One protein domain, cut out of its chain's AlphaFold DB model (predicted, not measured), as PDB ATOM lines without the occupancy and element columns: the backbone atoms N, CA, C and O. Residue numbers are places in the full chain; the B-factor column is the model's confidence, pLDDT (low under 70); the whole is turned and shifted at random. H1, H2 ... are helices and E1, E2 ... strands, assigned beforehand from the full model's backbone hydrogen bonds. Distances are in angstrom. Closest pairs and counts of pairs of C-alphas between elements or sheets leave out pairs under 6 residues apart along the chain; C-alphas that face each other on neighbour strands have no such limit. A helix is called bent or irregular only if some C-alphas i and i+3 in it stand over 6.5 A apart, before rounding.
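What this domain is: This is residues 10 to 173 of the 190 residues of the protein "Hyaluronidase" of Wuchereria bancrofti (UniProt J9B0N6). H4 packs between H3 and the long helix H5, running the same way as each, and a small sheet of two parallel strands, E1 and E2, covers one side of H4. H1 and H2 sit at the far end of H3, away from this core; after H5, the loop of residues 151 to 156 sticks out before short H6 and H7 bring the backbone back to H4. The printed part has 164 residues with seven named helices and two named strands, in the order H1 H2 H3 E1 H4 E2 H5 H6 H7, and its class is mostly helix. It is compact, with a radius of gyration of the C-alphas of 17.1 A, and spans 51 by 40 by 31 A.

How they stand to each other: Look first at E1, residues 68 to 72, and E2, residues 104 to 108, parallel at 33 degrees; N 69 and O 104 are 3.0 A apart and N 106 and O 69 are 2.7 A apart, within hydrogen-bond range. With H4, residues 87 to 99, they form a strand-helix-strand unit, two parallel strands with a helix between them along the chain, and its crossover is right-handed. H3, residues 40 to 59, touches H4 at a shallow tilt of 22 degrees, the same way; their closest C-alphas, of Cys 44 and Asn 92, are 4.8 A apart. H5, residues 114 to 149, touches H4 with residues 128 to 136 alone, closest at the C-alphas of His 95 and Leu 136, 7.1 A, at a steep tilt of 35.4 degrees, only just past shallow, the same way. H3 and H5 are apart. H1, residues 10 to 17, only just touches H3, with 3 pairs of C-alphas within 8 A, closest at Glu 12 and Glu 53, 7.3 A. H2, residues 19 to 23, only just touches H3, also with 3 pairs, closest at the C-alphas of Gln 19 and Cys 57, 7.6 A. H6, residues 159 to 163, touches H5, closest at the C-alphas of Cys 143 and Cys 160, 5.3 A. H7, residues 168 to 171, is near H4. Every O i to N i+4 pair is within hydrogen-bond range in H1, H2 and H6, against 15 of 16 in H3, 7 of 9 in H4 and 27 of 32 in H5; H7 is too short for such a pair.

Where its parts are: Find C-alpha 68 at (113.422, 197.755, 143.277), where E1 begins; E1 is 13.0 A long and E2 13.1 A. H5 runs 45.8 A from C-alpha 114 at (92.043, 196.547, 155.289) to C-alpha 149 at (120.518, 215.930, 125.060), with a kink of 54 degrees near residue 124; it is irregular, with C-alphas 116 and 119 7.5 A apart. H3 is 29.2 A long and H4 16.1 A.

The domain as a whole: The two C-alphas farthest apart, of Asn 116 and Asn 152, are 54.3 A apart. The printed part has no cut; the links H2 to H3 and E1 to H4 are long. Residue 39 and residues 146 to 173 have pLDDT under 70.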
ATOM      1  N   VAL A  10     130.255 194.464 159.661       85.44
ATOM      2  CA  VAL A  10     129.734 193.109 159.922       85.44
ATOM      3  C   VAL A  10     128.600 192.698 158.965       85.44
ATOM      4  O   VAL A  10     128.491 191.532 158.583       85.44
ATOM      5  N   TYR A  11     127.730 193.633 158.584       87.69
ATOM      6  CA  TYR A  11     126.632 193.383 157.649       87.69
ATOM      7  C   TYR A  11     127.099 193.394 156.190       87.69
ATOM      8  O   TYR A  11     126.571 192.620 155.396       87.69
ATOM      9  N   GLU A  12     128.096 194.208 155.837       90.56
ATOM     10  CA  GLU A  12     128.705 194.183 154.500       90.56
ATOM     11  C   GLU A  12     129.424 192.848 154.255       90.56
ATOM     12  O   GLU A  12     129.197 192.202 153.233       90.56
ATOM     13  N   GLU A  13     130.197 192.365 155.233       92.31
ATOM     14  CA  GLU A  13     130.828 191.039 155.199       92.31
ATOM     15  C   GLU A  13     129.798 189.901 155.149       92.31
ATOM     16  O   GLU A  13     130.002 188.864 154.510       92.31
ATOM     17  N   PHE A  14     128.667 190.062 155.840       92.62
ATOM     18  CA  PHE A  14     127.563 189.115 155.739       92.62
ATOM     19  C   PHE A  14     126.982 189.080 154.319       92.62
ATOM     20  O   PHE A  14     126.850 187.995 153.757       92.62
ATOM     21  N   ASN A  15     126.713 190.237 153.712       93.75
ATOM     22  CA  ASN A  15     126.196 190.323 152.345       93.75
ATOM     23  C   ASN A  15     127.205 189.837 151.296       93.75
ATOM     24  O   ASN A  15     126.805 189.257 150.287       93.75
ATOM     25  N   ASP A  16     128.505 189.988 151.551       93.38
ATOM     26  CA  ASP A  16     129.563 189.457 150.687       93.38
ATOM     27  C   ASP A  16     129.536 187.927 150.638       93.38
ATOM     28  O   ASP A  16     129.660 187.333 149.568       93.38
ATOM     29  N   ARG A  17     129.251 187.273 151.769       94.81
ATOM     30  CA  ARG A  17     129.037 185.817 151.815       94.81
ATOM     31  C   ARG A  17     127.753 185.370 151.110       94.81
ATOM     32  O   ARG A  17     127.650 184.204 150.739       94.81
ATOM     33  N   LEU A  18     126.796 186.276 150.900       94.38
ATOM     34  CA  LEU A  18     125.566 186.021 150.142       94.38
ATOM     35  C   LEU A  18     125.719 186.258 148.633       94.38
ATOM     36  O   LEU A  18     124.769 186.022 147.890       94.38
ATOM     37  N   GLN A  19     126.897 186.658 148.141       91.94
ATOM     38  CA  GLN A  19     127.117 186.884 146.709       91.94
ATOM     39  C   GLN A  19     126.682 185.708 145.809       91.94
ATOM     40  O   GLN A  19     126.073 185.986 144.777       91.94
ATOM     41  N   PRO A  20     126.894 184.419 146.164       93.44
ATOM     42  CA  PRO A  20     126.379 183.307 145.363       93.44
ATOM     43  C   PRO A  20     124.861 183.342 145.163       93.44
ATOM     44  O   PRO A  20     124.391 183.067 144.068       93.44
ATOM     45  N   LEU A  21     124.099 183.745 146.184       92.88
ATOM     46  CA  LEU A  21     122.651 183.924 146.076       92.88
ATOM     47  C   LEU A  21     122.308 185.107 145.162       92.88
ATOM     48  O   LEU A  21     121.414 185.008 144.328       92.88
ATOM     49  N   HIS A  22     123.020 186.227 145.309       91.62
ATOM     50  CA  HIS A  22     122.779 187.419 144.497       91.62
ATOM     51  C   HIS A  22     123.105 187.202 143.012       91.62
ATOM     52  O   HIS A  22     122.462 187.813 142.166       91.62
ATOM     53  N   MET A  23     124.060 186.324 142.677       91.94
ATOM     54  CA  MET A  23     124.393 185.986 141.284       91.94
ATOM     55  C   MET A  23     123.258 185.277 140.538       91.94
ATOM     56  O   MET A  23     123.199 185.379 139.316       91.94
ATOM     57  N   GLU A  24     122.352 184.613 141.256       93.06
ATOM     58  CA  GLU A  24     121.157 183.981 140.683       93.06
ATOM     59  C   GLU A  24     119.968 184.954 140.579       93.06
ATOM     60  O   GLU A  24     118.925 184.625 140.011       93.06
ATOM     61  N   ALA A  25     120.090 186.162 141.138       92.19
ATOM     62  CA  ALA A  25     119.026 187.154 141.131       92.19
ATOM     63  C   ALA A  25     119.057 188.001 139.851       92.19
ATOM     64  O   ALA A  25     120.106 188.442 139.392       92.19
ATOM     65  N   THR A  26     117.878 188.318 139.315       93.94
ATOM     66  CA  THR A  26     117.723 189.249 138.181       93.94
ATOM     67  C   THR A  26     117.415 190.684 138.620       93.94
ATOM     68  O   THR A  26     117.278 191.567 137.777       93.94
ATOM     69  N   ALA A  27     117.255 190.909 139.926       95.31
ATOM     70  CA  ALA A  27     117.041 192.204 140.564       95.31
ATOM     71  C   ALA A  27     117.267 192.087 142.081       95.31
ATOM     72  O   ALA A  27     117.100 191.006 142.651       95.31
ATOM     73  N   LEU A  28     117.580 193.202 142.748       96.00
ATOM     74  CA  LEU A  28     117.640 193.275 144.213       96.00
ATOM     75  C   LEU A  28     116.432 194.025 144.779       96.00
ATOM     76  O   LEU A  28     115.989 195.026 144.216       96.00
ATOM     77  N   TYR A  29     115.941 193.566 145.933       97.19
ATOM     78  CA  TYR A  29     114.701 194.057 146.543       97.19
ATOM     79  C   TYR A  29     114.890 194.556 147.986       97.19
ATOM     80  O   TYR A  29     114.315 193.989 148.920       97.19
ATOM     81  N   PRO A  30     115.721 195.590 148.222       97.12
ATOM     82  CA  PRO A  30     115.972 196.081 149.569       97.12
ATOM     83  C   PRO A  30     114.704 196.677 150.190       97.12
ATOM     84  O   PRO A  30     113.956 197.419 149.553       97.12
ATOM     85  N   SER A  31     114.497 196.394 151.472       96.94
ATOM     86  CA  SER A  31     113.409 196.962 152.265       96.94
ATOM     87  C   SER A  31     113.853 198.263 152.933       96.94
ATOM     88  O   SER A  31     114.813 198.266 153.702       96.94
ATOM     89  N   ILE A  32     113.109 199.343 152.703       96.25
ATOM     90  CA  ILE A  32     113.382 200.691 153.227       96.25
ATOM     91  C   ILE A  32     112.202 201.258 154.034       96.25
ATOM     92  O   ILE A  32     111.988 202.471 154.067       96.25
ATOM     93  N   TYR A  33     111.401 200.398 154.677       95.06
ATOM     94  CA  TYR A  33     110.307 200.846 155.542       95.06
ATOM     95  C   TYR A  33     110.825 201.749 156.666       95.06
ATOM     96  O   TYR A  33     111.715 201.382 157.432       95.06
ATOM     97  N   LEU A  34     110.206 202.914 156.815       92.88
ATOM     98  CA  LEU A  34     110.420 203.789 157.954       92.88
ATOM     99  C   LEU A  34     109.591 203.272 159.142       92.88
ATOM    100  O   LEU A  34     108.367 203.149 159.032       92.88
ATOM    101  N   PRO A  35     110.226 202.962 160.286       83.75
ATOM    102  CA  PRO A  35     109.552 202.285 161.394       83.75
ATOM    103  C   PRO A  35     108.688 203.229 162.236       83.75
ATOM    104  O   PRO A  35     107.870 202.776 163.033       83.75
ATOM    105  N   ARG A  36     108.909 204.545 162.141       84.25
ATOM    106  CA  ARG A  36     108.255 205.548 162.987       84.25
ATOM    107  C   ARG A  36     108.079 206.861 162.243       84.25
ATOM    108  O   ARG A  36     108.894 207.216 161.393       84.25
ATOM    109  N   ARG A  37     107.038 207.589 162.643       82.00
ATOM    110  CA  ARG A  37     106.719 208.926 162.147       82.00
ATOM    111  C   ARG A  37     107.809 209.935 162.463       82.00
ATOM    112  O   ARG A  37     108.388 209.881 163.545       82.00
ATOM    113  N   ASN A  38     108.005 210.892 161.553       71.12
ATOM    114  CA  ASN A  38     108.963 211.985 161.696       71.12
ATOM    115  C   ASN A  38     110.375 211.449 161.925       71.12
ATOM    116  O   ASN A  38     111.095 211.903 162.813       71.12
ATOM    117  N   SER A  39     110.775 210.476 161.107       68.44
ATOM    118  CA  SER A  39     112.107 209.874 161.177       68.44
ATOM    119  C   SER A  39     113.235 210.898 160.965       68.44
ATOM    120  O   SER A  39     114.387 210.624 161.311       68.44
ATOM    121  N   ALA A  40     112.894 212.087 160.445       74.56
ATOM    122  CA  ALA A  40     113.770 213.238 160.259       74.56
ATOM    123  C   ALA A  40     115.077 212.810 159.575       74.56
ATOM    124  O   ALA A  40     115.058 212.043 158.610       74.56
ATOM    125  N   THR A  41     116.221 213.264 160.081       75.75
ATOM    126  CA  THR A  41     117.539 212.872 159.572       75.75
ATOM    127  C   THR A  41     117.773 211.367 159.682       75.75
ATOM    128  O   THR A  41     118.363 210.776 158.785       75.75
ATOM    129  N   GLY A  42     117.284 210.725 160.746       80.69
ATOM    130  CA  GLY A  42     117.481 209.293 160.979       80.69
ATOM    131  C   GLY A  42     116.894 208.423 159.869       80.69
ATOM    132  O   GLY A  42     117.546 207.478 159.434       80.69
ATOM    133  N   GLY A  43     115.710 208.777 159.360       85.81
ATOM    134  CA  GLY A  43     115.097 208.078 158.231       85.81
ATOM    135  C   GLY A  43     115.896 208.223 156.949       85.81
ATOM    136  O   GLY A  43     116.170 207.220 156.297       85.81
ATOM    137  N   CYS A  44     116.342 209.441 156.622       83.88
ATOM    138  CA  CYS A  44     117.185 209.629 155.443       83.88
ATOM    139  C   CYS A  44     118.498 208.840 155.545       83.88
ATOM    140  O   CYS A  44     118.900 208.193 154.575       83.88
ATOM    141  N   LEU A  45     119.164 208.866 156.705       83.44
ATOM    142  CA  LEU A  45     120.405 208.119 156.925       83.44
ATOM    143  C   LEU A  45     120.179 206.619 156.741       83.44
ATOM    144  O   LEU A  45     120.908 205.986 155.987       83.44
ATOM    145  N   TYR A  46     119.132 206.079 157.365       88.56
ATOM    146  CA  TYR A  46     118.767 204.672 157.248       88.56
ATOM    147  C   TYR A  46     118.522 204.259 155.792       88.56
ATOM    148  O   TYR A  46     119.172 203.332 155.309       88.56
ATOM    149  N   VAL A  47     117.642 204.972 155.079       91.69
ATOM    150  CA  VAL A  47     117.327 204.661 153.678       91.69
ATOM    151  C   VAL A  47     118.584 204.771 152.819       91.69
ATOM    152  O   VAL A  47     118.869 203.872 152.038       91.69
ATOM    153  N   THR A  48     119.394 205.815 153.017       87.94
ATOM    154  CA  THR A  48     120.654 205.972 152.279       87.94
ATOM    155  C   THR A  48     121.594 204.792 152.508       87.94
ATOM    156  O   THR A  48     122.124 204.260 151.538       87.94
ATOM    157  N   SER A  49     121.801 204.363 153.754       87.88
ATOM    158  CA  SER A  49     122.701 203.246 154.065       87.88
ATOM    159  C   SER A  49     122.240 201.945 153.408       87.88
ATOM    160  O   SER A  49     123.049 201.256 152.793       87.88
ATOM    161  N   VAL A  50     120.937 201.642 153.461       94.06
ATOM    162  CA  VAL A  50     120.367 200.449 152.812       94.06
ATOM    163  C   VAL A  50     120.559 200.499 151.294       94.06
ATOM    164  O   VAL A  50     120.960 199.510 150.686       94.06
ATOM    165  N   LEU A  51     120.301 201.652 150.671       93.44
ATOM    166  CA  LEU A  51     120.420 201.804 149.221       93.44
ATOM    167  C   LEU A  51     121.869 201.774 148.736       93.44
ATOM    168  O   LEU A  51     122.139 201.195 147.687       93.44
ATOM    169  N   ARG A  52     122.811 202.357 149.489       90.94
ATOM    170  CA  ARG A  52     124.245 202.250 149.176       90.94
ATOM    171  C   ARG A  52     124.692 200.797 149.188       90.94
ATOM    172  O   ARG A  52     125.372 200.373 148.261       90.94
ATOM    173  N   GLU A  53     124.265 200.044 150.193       94.25
ATOM    174  CA  GLU A  53     124.640 198.640 150.301       94.25
ATOM    175  C   GLU A  53     124.022 197.780 149.195       94.25
ATOM    176  O   GLU A  53     124.701 196.938 148.610       94.25
ATOM    177  N   ALA A  54     122.762 198.037 148.835       94.69
ATOM    178  CA  ALA A  54     122.124 197.370 147.705       94.69
ATOM    179  C   ALA A  54     122.868 197.645 146.385       94.69
ATOM    180  O   ALA A  54     123.090 196.719 145.608       94.69
ATOM    181  N   LYS A  55     123.305 198.892 146.151       92.75
ATOM    182  CA  LYS A  55     124.115 199.252 144.976       92.75
ATOM    183  C   LYS A  55     125.473 198.552 144.983       92.75
ATOM    184  O   LYS A  55     125.812 197.920 143.988       92.75
ATOM    185  N   ARG A  56     126.188 198.559 146.116       92.88
ATOM    186  CA  ARG A  56     127.465 197.839 146.279       92.88
ATOM    187  C   ARG A  56     127.312 196.347 145.968       92.88
ATOM    188  O   ARG A  56     128.155 195.765 145.293       92.88
ATOM    189  N   CYS A  57     126.226 195.724 146.428       93.25
ATOM    190  CA  CYS A  57     125.926 194.326 146.120       93.25
ATOM    191  C   CYS A  57     125.625 194.107 144.629       93.25
ATOM    192  O   CYS A  57     126.112 193.134 144.061       93.25
ATOM    193  N   ALA A  58     124.856 194.997 143.992       92.12
ATOM    194  CA  ALA A  58     124.514 194.905 142.569       92.12
ATOM    195  C   ALA A  58     125.739 195.063 141.651       92.12
ATOM    196  O   ALA A  58     125.853 194.355 140.654       92.12
ATOM    197  N   GLU A  59     126.681 195.941 142.006       89.38
ATOM    198  CA  GLU A  59     127.928 196.173 141.258       89.38
ATOM    199  C   GLU A  59     128.850 194.944 141.231       89.38
ATOM    200  O   GLU A  59     129.638 194.776 140.302       89.38
ATOM    201  N   LYS A  60     128.736 194.052 142.221       87.12
ATOM    202  CA  LYS A  60     129.496 192.793 142.286       87.12
ATOM    203  C   LYS A  60     128.932 191.685 141.390       87.12
ATOM    204  O   LYS A  60     129.490 190.584 141.363       87.12
ATOM    205  N   LEU A  61     127.819 191.928 140.698       86.06
ATOM    206  CA  LEU A  61     127.182 190.954 139.815       86.06
ATOM    207  C   LEU A  61     127.700 191.120 138.382       86.06
ATOM    208  O   LEU A  61     127.948 192.231 137.923       86.06
ATOM    209  N   LYS A  62     127.858 190.001 137.655       75.31
ATOM    210  CA  LYS A  62     128.424 189.974 136.284       75.31
ATOM    211  C   LYS A  62     127.702 190.909 135.309       75.31
ATOM    212  O   LYS A  62     128.290 191.376 134.339       75.31
ATOM    213  N   SER A  63     126.425 191.158 135.557       79.44
ATOM    214  CA  SER A  63     125.650 192.222 134.938       79.44
ATOM    215  C   SER A  63     124.973 192.975 136.068       79.44
ATOM    216  O   SER A  63     124.301 192.350 136.886       79.44
ATOM    217  N   SER A  64     125.178 194.292 136.136       80.56
ATOM    218  CA  SER A  64     124.500 195.118 137.134       80.56
ATOM    219  C   SER A  64     122.989 194.930 136.984       80.56
ATOM    220  O   SER A  64     122.437 195.132 135.899       80.56
ATOM    221  N   VAL A  65     122.342 194.471 138.053       90.31
ATOM    222  CA  VAL A  65     120.902 194.191 138.074       90.31
ATOM    223  C   VAL A  65     120.139 195.412 138.591       90.31
ATOM    224  O   VAL A  65     120.660 196.147 139.434       90.31
ATOM    225  N   PRO A  66     118.894 195.642 138.140       94.88
ATOM    226  CA  PRO A  66     118.077 196.720 138.677       94.88
ATOM    227  C   PRO A  66     117.747 196.490 140.157       94.88
ATOM    228  O   PRO A  66     117.644 195.361 140.643       94.88
ATOM    229  N   ILE A  67     117.528 197.590 140.868       96.38
ATOM    230  CA  ILE A  67     117.121 197.605 142.268       96.38
ATOM    231  C   ILE A  67     115.686 198.132 142.351       96.38
ATOM    232  O   ILE A  67     115.388 199.230 141.875       96.38
ATOM    233  N   PHE A  68     114.806 197.370 143.004       97.62
ATOM    234  CA  PHE A  68     113.422 197.755 143.277       97.62
ATOM    235  C   PHE A  68     113.174 197.776 144.781       97.62
ATOM    236  O   PHE A  68     113.139 196.746 145.445       97.62
ATOM    237  N   THR A  69     112.996 198.962 145.343       98.00
ATOM    238  CA  THR A  69     112.811 199.106 146.793       98.00
ATOM    239  C   THR A  69     111.454 198.599 147.253       98.00
ATOM    240  O   THR A  69     110.441 198.946 146.663       98.00
ATOM    241  N   PHE A  70     111.400 197.857 148.357       97.75
ATOM    242  CA  PHE A  70     110.161 197.685 149.112       97.75
ATOM    243  C   PHE A  70     110.008 198.837 150.099       97.75
ATOM    244  O   PHE A  70     110.873 199.058 150.950       97.75
ATOM    245  N   THR A  71     108.899 199.563 150.009       96.19
ATOM    246  CA  THR A  71     108.579 200.645 150.942       96.19
ATOM    247  C   THR A  71     107.100 200.661 151.291       96.19
ATOM    248  O   THR A  71     106.265 200.074 150.605       96.19
ATOM    249  N   GLY A  72     106.774 201.323 152.394       94.31
ATOM    250  CA  GLY A  72     105.409 201.483 152.861       94.31
ATOM    251  C   GLY A  72     104.914 202.898 152.638       94.31
ATOM    252  O   GLY A  72     105.664 203.810 152.305       94.31
ATOM    253  N   PHE A  73     103.628 203.082 152.886       95.38
ATOM    254  CA  PHE A  73     103.023 204.399 153.072       95.38
ATOM    255  C   PHE A  73     102.322 204.510 154.432       95.38
ATOM    256  O   PHE A  73     101.761 205.553 154.758       95.38
ATOM    257  N   GLU A  74     102.396 203.443 155.233       94.75
ATOM    258  CA  GLU A  74     101.941 203.344 156.614       94.75
ATOM    259  C   GLU A  74     103.106 202.907 157.515       94.75
ATOM    260  O   GLU A  74     103.965 202.119 157.107       94.75
ATOM    261  N   TYR A  75     103.143 203.401 158.751       92.19
ATOM    262  CA  TYR A  75     104.091 202.944 159.766       92.19
ATOM    263  C   TYR A  75     103.663 201.603 160.348       92.19
ATOM    264  O   TYR A  75     102.482 201.367 160.608       92.19
ATOM    265  N   PHE A  76     104.653 200.756 160.626       84.31
ATOM    266  CA  PHE A  76     104.458 199.477 161.292       84.31
ATOM    267  C   PHE A  76     105.162 199.443 162.657       84.31
ATOM    268  O   PHE A  76     106.340 199.790 162.732       84.31
ATOM    269  N   PRO A  77     104.482 198.980 163.726       85.00
ATOM    270  CA  PRO A  77     103.077 198.554 163.768       85.00
ATOM    271  C   PRO A  77     102.093 199.720 163.556       85.00
ATOM    272  O   PRO A  77     102.366 200.848 163.961       85.00
ATOM    273  N   ILE A  78     100.946 199.434 162.928       83.44
ATOM    274  CA  ILE A  78      99.951 200.455 162.560       83.44
ATOM    275  C   ILE A  78      99.404 201.150 163.809       83.44
ATOM    276  O   ILE A  78      98.808 200.513 164.678       83.44
ATOM    277  N   ASN A  79      99.545 202.475 163.842       80.19
ATOM    278  CA  ASN A  79      98.878 203.360 164.790       80.19
ATOM    279  C   ASN A  79      97.704 204.055 164.090       80.19
ATOM    280  O   ASN A  79      97.921 204.883 163.210       80.19
ATOM    281  N   LEU A  80      96.469 203.742 164.492       74.81
ATOM    282  CA  LEU A  80      95.259 204.223 163.813       74.81
ATOM    283  C   LEU A  80      95.071 205.747 163.864       74.81
ATOM    284  O   LEU A  80      94.394 206.285 162.995       74.81
ATOM    285  N   SER A  81      95.676 206.454 164.824       80.94
ATOM    286  CA  SER A  81      95.528 207.911 164.916       80.94
ATOM    287  C   SER A  81      96.339 208.653 163.853       80.94
ATOM    288  O   SER A  81      95.951 209.738 163.442       80.94
ATOM    289  N   ASN A  82      97.484 208.106 163.434       82.75
ATOM    290  CA  ASN A  82      98.353 208.694 162.409       82.75
ATOM    291  C   ASN A  82      99.142 207.587 161.690       82.75
ATOM    292  O   ASN A  82     100.357 207.473 161.887       82.75
ATOM    293  N   PRO A  83      98.461 206.742 160.898       91.06
ATOM    294  CA  PRO A  83      99.076 205.538 160.361       91.06
ATOM    295  C   PRO A  83     100.020 205.850 159.206       91.06
ATOM    296  O   PRO A  83     100.948 205.086 158.986       91.06
ATOM    297  N   PHE A  84      99.816 206.961 158.495       95.19
ATOM    298  CA  PHE A  84     100.469 207.223 157.218       95.19
ATOM    299  C   PHE A  84     101.777 207.993 157.314       95.19
ATOM    300  O   PHE A  84     101.975 208.815 158.216       95.19
ATOM    301  N   TYR A  85     102.640 207.773 156.322       95.56
ATOM    302  CA  TYR A  85     103.873 208.527 156.163       95.56
ATOM    303  C   TYR A  85     103.594 210.030 156.138       95.56
ATOM    304  O   TYR A  85     102.570 210.507 155.660       95.56
ATOM    305  N   THR A  86     104.491 210.812 156.733       93.19
ATOM    306  CA  THR A  86     104.418 212.257 156.530       93.19
ATOM    307  C   THR A  86     104.942 212.582 155.139       93.19
ATOM    308  O   THR A  86     105.683 211.787 154.557       93.19
ATOM    309  N   LYS A  87     104.661 213.788 154.630       90.56
ATOM    310  CA  LYS A  87     105.354 214.297 153.437       90.56
ATOM    311  C   LYS A  87     106.868 214.128 153.572       90.56
ATOM    312  O   LYS A  87     107.541 213.741 152.626       90.56
ATOM    313  N   GLN A  88     107.393 214.351 154.775       87.88
ATOM    314  CA  GLN A  88     108.811 214.211 155.025       87.88
ATOM    315  C   GLN A  88     109.318 212.771 154.904       87.88
ATOM    316  O   GLN A  88     110.390 212.520 154.358       87.88
ATOM    317  N   ASP A  89     108.546 211.819 155.405       92.44
ATOM    318  CA  ASP A  89     108.887 210.404 155.349       92.44
ATOM    319  C   ASP A  89     108.703 209.835 153.921       92.44
ATOM    320  O   ASP A  89     109.465 208.962 153.506       92.44
ATOM    321  N   LEU A  90     107.798 210.401 153.106       93.06
ATOM    322  CA  LEU A  90     107.741 210.145 151.656       93.06
ATOM    323  C   LEU A  90     108.996 210.652 150.927       93.06
ATOM    324  O   LEU A  90     109.530 209.952 150.068       93.06
ATOM    325  N   LEU A  91     109.507 211.835 151.288       89.25
ATOM    326  CA  LEU A  91     110.762 212.356 150.731       89.25
ATOM    327  C   LEU A  91     111.960 211.478 151.132       89.25
ATOM    328  O   LEU A  91     112.782 211.110 150.298       89.25
ATOM    329  N   ASN A  92     112.029 211.085 152.406       89.00
ATOM    330  CA  ASN A  92     113.097 210.225 152.920       89.00
ATOM    331  C   ASN A  92     113.097 208.816 152.308       89.00
ATOM    332  O   ASN A  92     114.120 208.144 152.389       89.00
ATOM    333  N   SER A  93     111.977 208.366 151.732       93.44
ATOM    334  CA  SER A  93     111.829 207.050 151.102       93.44
ATOM    335  C   SER A  93     111.873 207.143 149.573       93.44
ATOM    336  O   SER A  93     112.919 206.899 148.977       93.44
ATOM    337  N   LEU A  94     110.762 207.515 148.933       93.62
ATOM    338  CA  LEU A  94     110.593 207.478 147.477       93.62
ATOM    339  C   LEU A  94     111.508 208.464 146.747       93.62
ATOM    340  O   LEU A  94     112.181 208.076 145.794       93.62
ATOM    341  N   HIS A  95     111.571 209.719 147.203       89.56
ATOM    342  CA  HIS A  95     112.453 210.710 146.571       89.56
ATOM    343  C   HIS A  95     113.914 210.367 146.797       89.56
ATOM    344  O   HIS A  95     114.709 210.452 145.872       89.56
ATOM    345  N   ARG A  96     114.270 209.885 147.992       88.62
ATOM    346  CA  ARG A  96     115.641 209.452 148.253       88.62
ATOM    347  C   ARG A  96     116.068 208.288 147.359       88.62
ATOM    348  O   ARG A  96     117.196 208.288 146.876       88.62
ATOM    349  N   ALA A  97     115.185 207.317 147.131       91.88
ATOM    350  CA  ALA A  97     115.442 206.228 146.194       91.88
ATOM    351  C   ALA A  97     115.635 206.754 144.763       91.88
ATOM    352  O   ALA A  97     116.614 206.395 144.109       91.88
ATOM    353  N   PHE A  98     114.761 207.656 144.313       89.62
ATOM    354  CA  PHE A  98     114.886 208.317 143.015       89.62
ATOM    355  C   PHE A  98     116.221 209.068 142.870       89.62
ATOM    356  O   PHE A  98     116.962 208.830 141.919       89.62
ATOM    357  N   ASP A  99     116.590 209.887 143.858       83.56
ATOM    358  CA  ASP A  99     117.837 210.665 143.865       83.56
ATOM    359  C   ASP A  99     119.092 209.790 143.811       83.56
ATOM    360  O   ASP A  99     120.127 210.193 143.285       83.56
ATOM    361  N   MET A 100     119.019 208.586 144.375       85.69
ATOM    362  CA  MET A 100     120.121 207.624 144.377       85.69
ATOM    363  C   MET A 100     120.168 206.758 143.108       85.69
ATOM    364  O   MET A 100     121.022 205.866 143.012       85.69
ATOM    365  N   GLY A 101     119.289 207.022 142.136       85.50
ATOM    366  CA  GLY A 101     119.222 206.313 140.861       85.50
ATOM    367  C   GLY A 101     118.677 204.891 140.989       85.50
ATOM    368  O   GLY A 101     119.139 204.000 140.282       85.50
ATOM    369  N   ILE A 102     117.755 204.649 141.923       91.62
ATOM    370  CA  ILE A 102     117.064 203.360 142.060       91.62
ATOM    371  C   ILE A 102     115.971 203.242 140.990       91.62
ATOM    372  O   ILE A 102     115.222 204.188 140.758       91.62
ATOM    373  N   GLN A 103     115.860 202.070 140.356       92.88
ATOM    374  CA  GLN A 103     115.034 201.863 139.156       92.88
ATOM    375  C   GLN A 103     113.527 201.814 139.444       92.88
ATOM    376  O   GLN A 103     112.723 202.045 138.543       92.88
ATOM    377  N   GLY A 104     113.119 201.525 140.681       94.00
ATOM    378  CA  GLY A 104     111.713 201.611 141.059       94.00
ATOM    379  C   GLY A 104     111.420 201.310 142.524       94.00
ATOM    380  O   GLY A 104     112.308 201.021 143.334       94.00
ATOM    381  N   ALA A 105     110.134 201.378 142.858       96.62
ATOM    382  CA  ALA A 105     109.618 201.105 144.190       96.62
ATOM    383  C   ALA A 105     108.355 200.239 144.128       96.62
ATOM    384  O   ALA A 105     107.459 200.464 143.314       96.62
ATOM    385  N   ILE A 106     108.283 199.272 145.034       97.94
ATOM    386  CA  ILE A 106     107.130 198.439 145.337       97.94
ATOM    387  C   ILE A 106     106.533 198.984 146.631       97.94
ATOM    388  O   ILE A 106     107.139 198.909 147.702       97.94
ATOM    389  N   ILE A 107     105.341 199.563 146.513       96.69
ATOM    390  CA  ILE A 107     104.612 200.147 147.636       96.69
ATOM    391  C   ILE A 107     103.736 199.063 148.256       96.69
ATOM    392  O   ILE A 107     102.881 198.484 147.586       96.69
ATOM    393  N   TRP A 108     103.937 198.798 149.542       95.19
ATOM    394  CA  TRP A 108     103.296 197.696 150.247       95.19
ATOM    395  C   TRP A 108     102.582 198.155 151.524       95.19
ATOM    396  O   TRP A 108     103.020 199.071 152.222       95.19
ATOM    397  N   SER A 109     101.480 197.478 151.849       93.19
ATOM    398  CA  SER A 109     100.796 197.555 153.141       93.19
ATOM    399  C   SER A 109     100.251 196.175 153.524       93.19
ATOM    400  O   SER A 109     100.075 195.291 152.685       93.19
ATOM    401  N   THR A 110      99.971 195.984 154.810       91.31
ATOM    402  CA  THR A 110      99.363 194.760 155.342       91.31
ATOM    403  C   THR A 110      97.890 194.661 154.954       91.31
ATOM    404  O   THR A 110      97.176 195.663 154.942       91.31
ATOM    405  N   SER A 111      97.387 193.441 154.774       93.31
ATOM    406  CA  SER A 111      95.949 193.164 154.641       93.31
ATOM    407  C   SER A 111      95.176 193.283 155.963       93.31
ATOM    408  O   SER A 111      93.943 193.327 155.963       93.31
ATOM    409  N   LYS A 112      95.869 193.366 157.110       91.62
ATOM    410  CA  LYS A 112      95.239 193.437 158.436       91.62
ATOM    411  C   LYS A 112      94.269 194.617 158.524       91.62
ATOM    412  O   LYS A 112      94.664 195.771 158.342       91.62
ATOM    413  N   ASN A 113      93.006 194.328 158.841       91.25
ATOM    414  CA  ASN A 113      91.927 195.314 158.961       91.25
ATOM    415  C   ASN A 113      91.792 196.236 157.730       91.25
ATOM    416  O   ASN A 113      91.463 197.411 157.886       91.25
ATOM    417  N   MET A 114      92.073 195.737 156.517       92.44
ATOM    418  CA  MET A 114      92.043 196.547 155.289       92.44
ATOM    419  C   MET A 114      90.683 197.213 155.057       92.44
ATOM    420  O   MET A 114      90.644 198.398 154.748       92.44
ATOM    421  N   ALA A 115      89.576 196.494 155.273       94.88
ATOM    422  CA  ALA A 115      88.228 197.045 155.110       94.88
ATOM    423  C   ALA A 115      88.015 198.321 155.947       94.88
ATOM    424  O   ALA A 115      87.514 199.318 155.438       94.88
ATOM    425  N   ASN A 116      88.506 198.332 157.190       93.31
ATOM    426  CA  ASN A 116      88.366 199.469 158.108       93.31
ATOM    427  C   ASN A 116      89.287 200.649 157.760       93.31
ATOM    428  O   ASN A 116      89.078 201.755 158.247       93.31
ATOM    429  N   ARG A 117      90.331 200.415 156.958       93.75
ATOM    430  CA  ARG A 117      91.321 201.426 156.555       93.75
ATOM    431  C   ARG A 117      91.172 201.853 155.097       93.75
ATOM    432  O   ARG A 117      91.845 202.778 154.675       93.75
ATOM    433  N   CYS A 118      90.310 201.197 154.322       95.06
ATOM    434  CA  CYS A 118      90.218 201.392 152.877       95.06
ATOM    435  C   CYS A 118      89.944 202.855 152.505       95.06
ATOM    436  O   CYS A 118      90.640 203.397 151.651       95.06
ATOM    437  N   LEU A 119      89.002 203.506 153.197       96.38
ATOM    438  CA  LEU A 119      88.679 204.915 152.961       96.38
ATOM    439  C   LEU A 119      89.866 205.831 153.276       96.38
ATOM    440  O   LEU A 119      90.269 206.612 152.422       96.38
ATOM    441  N   SER A 120      90.493 205.679 154.446       95.38
ATOM    442  CA  SER A 120      91.628 206.524 154.832       95.38
ATOM    443  C   SER A 120      92.874 206.277 153.977       95.38
ATOM    444  O   SER A 120      93.608 207.219 153.687       95.38
ATOM    445  N   ILE A 121      93.100 205.040 153.520       96.62
ATOM    446  CA  ILE A 121      94.123 204.721 152.515       96.62
ATOM    447  C   ILE A 121      93.797 205.431 151.201       96.62
ATOM    448  O   ILE A 121      94.677 206.061 150.625       96.62
ATOM    449  N   GLY A 122      92.551 205.340 150.728       97.75
ATOM    450  CA  GLY A 122      92.106 205.998 149.502       97.75
ATOM    451  C   GLY A 122      92.314 207.511 149.555       97.75
ATOM    452  O   GLY A 122      92.866 208.085 148.616       97.75
ATOM    453  N   ASP A 123      91.959 208.133 150.679       97.88
ATOM    454  CA  ASP A 123      92.185 209.555 150.929       97.88
ATOM    455  C   ASP A 123      93.678 209.893 150.932       97.88
ATOM    456  O   ASP A 123      94.115 210.785 150.208       97.88
ATOM    457  N   TYR A 124      94.498 209.124 151.653       97.62
ATOM    458  CA  TYR A 124      95.940 209.353 151.694       97.62
ATOM    459  C   TYR A 124      96.613 209.176 150.323       97.62
ATOM    460  O   TYR A 124      97.512 209.938 149.957       97.62
ATOM    461  N   VAL A 125      96.180 208.190 149.534       98.00
ATOM    462  CA  VAL A 125      96.675 207.980 148.169       98.00
ATOM    463  C   VAL A 125      96.306 209.157 147.276       98.00
ATOM    464  O   VAL A 125      97.164 209.659 146.554       98.00
ATOM    465  N   ARG A 126      95.059 209.624 147.335       98.38
ATOM    466  CA  ARG A 126      94.585 210.747 146.523       98.38
ATOM    467  C   ARG A 126      95.277 212.060 146.895       98.38
ATOM    468  O   ARG A 126      95.702 212.789 146.002       98.38
ATOM    469  N   ASP A 127      95.414 212.332 148.189       97.62
ATOM    470  CA  ASP A 127      95.768 213.662 148.690       97.62
ATOM    471  C   ASP A 127      97.276 213.818 148.973       97.62
ATOM    472  O   ASP A 127      97.785 214.940 149.026       97.62
ATOM    473  N   HIS A 128      98.021 212.712 149.117       96.56
ATOM    474  CA  HIS A 128      99.446 212.738 149.474       96.56
ATOM    475  C   HIS A 128     100.329 211.861 148.580       96.56
ATOM    476  O   HIS A 128     101.169 212.384 147.847       96.56
ATOM    477  N   LEU A 129     100.165 210.535 148.617       97.50
ATOM    478  CA  LEU A 129     101.094 209.619 147.941       97.50
ATOM    479  C   LEU A 129     101.029 209.737 146.410       97.50
ATOM    480  O   LEU A 129     102.064 209.797 145.752       97.50
ATOM    481  N   GLY A 130      99.827 209.790 145.840       97.88
ATOM    482  CA  GLY A 130      99.600 209.902 144.398       97.88
ATOM    483  C   GLY A 130     100.228 211.161 143.788       97.88
ATOM    484  O   GLY A 130     100.977 211.034 142.815       97.88
ATOM    485  N   PRO A 131      99.993 212.362 144.353       96.69
ATOM    486  CA  PRO A 131     100.677 213.583 143.932       96.69
ATOM    487  C   PRO A 131     102.210 213.483 143.966       96.69
ATOM    488  O   PRO A 131     102.861 213.910 143.014       96.69
ATOM    489  N   GLU A 132     102.792 212.880 145.009       93.19
ATOM    490  CA  GLU A 132     104.249 212.706 145.120       93.19
ATOM    491  C   GLU A 132     104.802 211.723 144.072       93.19
ATOM    492  O   GLU A 132     105.806 212.014 143.422       93.19
ATOM    493  N   VAL A 133     104.117 210.601 143.818       95.38
ATOM    494  CA  VAL A 133     104.491 209.655 142.750       95.38
ATOM    495  C   VAL A 133     104.391 210.311 141.369       95.38
ATOM    496  O   VAL A 133     105.277 210.134 140.531       95.38
ATOM    497  N   LYS A 134     103.349 211.116 141.124       95.06
ATOM    498  CA  LYS A 134     103.206 211.879 139.875       95.06
ATOM    499  C   LYS A 134     104.352 212.878 139.696       95.06
ATOM    500  O   LYS A 134     104.872 213.008 138.591       95.06
ATOM    501  N   ASN A 135     104.758 213.559 140.768       89.75
ATOM    502  CA  ASN A 135     105.895 214.475 140.741       89.75
ATOM    503  C   ASN A 135     107.200 213.747 140.375       89.75
ATOM    504  O   ASN A 135     107.906 214.188 139.474       89.75
ATOM    505  N   LEU A 136     107.478 212.595 140.995       88.56
ATOM    506  CA  LEU A 136     108.647 211.770 140.665       88.56
ATOM    507  C   LEU A 136     108.639 211.284 139.213       88.56
ATOM    508  O   LEU A 136     109.672 211.321 138.551       88.56
ATOM    509  N   LYS A 137     107.474 210.895 138.684       90.06
ATOM    510  CA  LYS A 137     107.345 210.525 137.270       90.06
ATOM    511  C   LYS A 137     107.685 211.695 136.343       90.06
ATOM    512  O   LYS A 137     108.475 211.527 135.420       90.06
ATOM    513  N   ASN A 138     107.138 212.882 136.610       87.31
ATOM    514  CA  ASN A 138     107.447 214.079 135.827       87.31
ATOM    515  C   ASN A 138     108.945 214.418 135.884       87.31
ATOM    516  O   ASN A 138     109.535 214.766 134.864       87.31
ATOM    517  N   LEU A 139     109.560 214.301 137.066       83.56
ATOM    518  CA  LEU A 139     110.999 214.490 137.242       83.56
ATOM    519  C   LEU A 139     111.791 213.480 136.406       83.56
ATOM    520  O   LEU A 139     112.672 213.901 135.665       83.56
ATOM    521  N   SER A 140     111.431 212.194 136.444       83.69
ATOM    522  CA  SER A 140     112.043 211.152 135.607       83.69
ATOM    523  C   SER A 140     111.979 211.500 134.118       83.69
ATOM    524  O   SER A 140     112.993 211.468 133.436       83.69
ATOM    525  N   GLU A 141     110.817 211.928 133.615       84.69
ATOM    526  CA  GLU A 141     110.656 212.298 132.201       84.69
ATOM    527  C   GLU A 141     111.522 213.505 131.797       84.69
ATOM    528  O   GLU A 141     111.999 213.590 130.659       84.69
ATOM    529  N   ILE A 142     111.726 214.459 132.712       80.38
ATOM    530  CA  ILE A 142     112.638 215.595 132.516       80.38
ATOM    531  C   ILE A 142     114.094 215.108 132.496       80.38
ATOM    532  O   ILE A 142     114.865 215.542 131.634       80.38
ATOM    533  N   CYS A 143     114.462 214.198 133.400       73.12
ATOM    534  CA  CYS A 143     115.789 213.587 133.443       73.12
ATOM    535  C   CYS A 143     116.111 212.860 132.137       73.12
ATOM    536  O   CYS A 143     117.102 213.191 131.491       73.12
ATOM    537  N   ASP A 144     115.211 211.993 131.673       74.12
ATOM    538  CA  ASP A 144     115.388 211.204 130.450       74.12
ATOM    539  C   ASP A 144     115.527 212.082 129.198       74.12
ATOM    540  O   ASP A 144     116.219 211.743 128.235       74.12
ATOM    541  N   LYS A 145     114.831 213.225 129.153       71.75
ATOM    542  CA  LYS A 145     114.984 214.212 128.069       71.75
ATOM    543  C   LYS A 145     116.331 214.927 128.146       71.75
ATOM    544  O   LYS A 145     116.942 215.178 127.114       71.75
ATOM    545  N   THR A 146     116.785 215.253 129.352       65.31
ATOM    546  CA  THR A 146     118.050 215.964 129.567       65.31
ATOM    547  C   THR A 146     119.246 215.076 129.233       65.31
ATOM    548  O   THR A 146     120.142 215.527 128.528       65.31
ATOM    549  N   GLU A 147     119.233 213.808 129.655       62.56
ATOM    550  CA  GLU A 147     120.317 212.848 129.402       62.56
ATOM    551  C   GLU A 147     120.487 212.517 127.912       62.56
ATOM    552  O   GLU A 147     121.612 212.439 127.408       62.56
ATOM    553  N   ARG A 148     119.378 212.430 127.164       57.34
ATOM    554  CA  ARG A 148     119.392 212.315 125.692       57.34
ATOM    555  C   ARG A 148     119.985 213.534 124.984       57.34
ATOM    556  O   ARG A 148     120.509 213.406 123.885       57.34
ATOM    557  N   ASN A 149     119.918 214.711 125.603       52.47
ATOM    558  CA  ASN A 149     120.518 215.930 125.060       52.47
ATOM    559  C   ASN A 149     121.995 216.087 125.468       52.47
ATOM    560  O   ASN A 149     122.712 216.877 124.860       52.47
ATOM    561  N   THR A 150     122.468 215.344 126.475       52.41
ATOM    562  CA  THR A 150     123.858 215.369 126.964       52.41
ATOM    563  C   THR A 150     124.685 214.164 126.517       52.41
ATOM    564  O   THR A 150     125.802 214.003 126.999       52.41
ATOM    565  N   SER A 151     124.201 213.345 125.577       49.81
ATOM    566  CA  SER A 151     124.857 212.112 125.094       49.81
ATOM    567  C   SER A 151     126.234 212.302 124.421       49.81
ATOM    568  O   SER A 151     126.807 211.338 123.929       49.81
ATOM    569  N   ASN A 152     126.793 213.518 124.436       43.03
ATOM    570  CA  ASN A 152     128.192 213.818 124.110       43.03
ATOM    571  C   ASN A 152     129.125 213.869 125.342       43.03
ATOM    572  O   ASN A 152     130.314 214.130 125.182       43.03
ATOM    573  N   TYR A 153     128.628 213.628 126.561       44.75
ATOM    574  CA  TYR A 153     129.428 213.674 127.787       44.75
ATOM    575  C   TYR A 153     129.325 212.357 128.571       44.75
ATOM    576  O   TYR A 153     128.275 211.999 129.098       44.75
ATOM    577  N   ASN A 154     130.451 211.636 128.639       37.78
ATOM    578  CA  ASN A 154     130.639 210.410 129.420       37.78
ATOM    579  C   ASN A 154     130.660 210.722 130.925       37.78
ATOM    580  O   ASN A 154     131.728 210.867 131.517       37.78
ATOM    581  N   THR A 155     129.499 210.799 131.566       39.97
ATOM    582  CA  THR A 155     129.422 210.831 133.033       39.97
ATOM    583  C   THR A 155     128.370 209.842 133.511       39.97
ATOM    584  O   THR A 155     127.170 210.084 133.388       39.97
ATOM    585  N   TYR A 156     128.846 208.715 134.041       39.81
ATOM    586  CA  TYR A 156     128.059 207.691 134.725       39.81
ATOM    587  C   TYR A 156     127.728 208.149 136.151       39.81
ATOM    588  O   TYR A 156     128.334 207.696 137.109       39.81
ATOM    589  N   GLU A 157     126.778 209.067 136.282       43.03
ATOM    590  CA  GLU A 157     126.000 209.340 137.498       43.03
ATOM    591  C   GLU A 157     124.748 210.105 137.045       43.03
ATOM    592  O   GLU A 157     124.861 210.897 136.105       43.03
ATOM    593  N   PRO A 158     123.557 209.909 137.644       48.81
ATOM    594  CA  PRO A 158     122.361 210.608 137.194       48.81
ATOM    595  C   PRO A 158     122.500 212.102 137.519       48.81
ATOM    596  O   PRO A 158     122.094 212.586 138.579       48.81
ATOM    597  N   LEU A 159     123.066 212.854 136.569       51.31
ATOM    598  CA  LEU A 159     123.219 214.312 136.547       51.31
ATOM    599  C   LEU A 159     121.913 215.032 136.918       51.31
ATOM    600  O   LEU A 159     121.932 216.167 137.397       51.31
ATOM    601  N   CYS A 160     120.768 214.379 136.718       54.53
ATOM    602  CA  CYS A 160     119.460 214.929 137.019       54.53
ATOM    603  C   CYS A 160     119.133 215.034 138.523       54.53
ATOM    604  O   CYS A 160     118.540 216.033 138.941       54.53
ATOM    605  N   ALA A 161     119.560 214.069 139.351       47.88
ATOM    606  CA  ALA A 161     119.322 214.097 140.801       47.88
ATOM    607  C   ALA A 161     120.065 215.265 141.480       47.88
ATOM    608  O   ALA A 161     119.546 215.920 142.390       47.88
ATOM    609  N   MET A 162     121.262 215.588 140.977       46.97
ATOM    610  CA  MET A 162     122.066 216.722 141.440       46.97
ATOM    611  C   MET A 162     121.574 218.074 140.891       46.97
ATOM    612  O   MET A 162     121.562 219.060 141.630       46.97
ATOM    613  N   ARG A 163     121.120 218.144 139.626       44.81
ATOM    614  CA  ARG A 163     120.710 219.408 138.971       44.81
ATOM    615  C   ARG A 163     119.385 219.992 139.475       44.81
ATOM    616  O   ARG A 163     119.256 221.213 139.502       44.81
ATOM    617  N   ASN A 164     118.432 219.170 139.919       45.22
ATOM    618  CA  ASN A 164     117.105 219.643 140.353       45.22
ATOM    619  C   ASN A 164     116.992 219.954 141.859       45.22
ATOM    620  O   ASN A 164     115.905 220.235 142.360       45.22
ATOM    621  N   GLY A 165     118.102 219.929 142.607       45.34
ATOM    622  CA  GLY A 165     118.122 220.357 144.010       45.34
ATOM    623  C   GLY A 165     117.443 219.407 145.006       45.34
ATOM    624  O   GLY A 165     117.380 219.745 146.189       45.34
ATOM    625  N   LEU A 166     117.004 218.220 144.573       46.97
ATOM    626  CA  LEU A 166     116.478 217.154 145.442       46.97
ATOM    627  C   LEU A 166     117.539 216.670 146.453       46.97
ATOM    628  O   LEU A 166     117.244 216.429 147.625       46.97
ATOM    629  N   TYR A 167     118.814 216.760 146.059       48.81
ATOM    630  CA  TYR A 167     119.999 216.584 146.903       48.81
ATOM    631  C   TYR A 167     119.985 217.398 148.216       48.81
ATOM    632  O   TYR A 167     120.488 216.938 149.242       48.81
ATOM    633  N   LYS A 168     119.391 218.604 148.240       50.28
ATOM    634  CA  LYS A 168     119.519 219.538 149.380       50.28
ATOM    635  C   LYS A 168     118.775 219.113 150.646       50.28
ATOM    636  O   LYS A 168     119.039 219.703 151.697       50.28
ATOM    637  N   TYR A 169     117.869 218.136 150.582       50.94
ATOM    638  CA  TYR A 169     117.035 217.803 151.735       50.94
ATOM    639  C   TYR A 169     117.836 217.138 152.870       50.94
ATOM    640  O   TYR A 169     117.849 217.644 153.991       50.94
ATOM    641  N   CYS A 170     118.593 216.075 152.581       52.94
ATOM    642  CA  CYS A 170     119.455 215.451 153.593       52.94
ATOM    643  C   CYS A 170     120.747 216.252 153.841       52.94
ATOM    644  O   CYS A 170     121.313 216.200 154.932       52.94
ATOM    645  N   HIS A 171     121.170 217.046 152.852       45.34
ATOM    646  CA  HIS A 171     122.415 217.816 152.875       45.34
ATOM    647  C   HIS A 171     122.394 219.027 153.815       45.34
ATOM    648  O   HIS A 171     123.409 219.367 154.418       45.34
ATOM    649  N   LYS A 172     121.240 219.690 153.987       49.06
ATOM    650  CA  LYS A 172     121.126 220.856 154.885       49.06
ATOM    651  C   LYS A 172     121.391 220.528 156.359       49.06
ATOM    652  O   LYS A 172     121.601 221.451 157.140       49.06
ATOM    653  N   ILE A 173     121.367 219.253 156.746       45.91
ATOM    654  CA  ILE A 173     121.353 218.845 158.155       45.91
ATOM    655  C   ILE A 173     122.723 218.325 158.627       45.91
ATOM    656  O   ILE A 173     122.932 218.166 159.828       45.91
TER     657      ILE A 173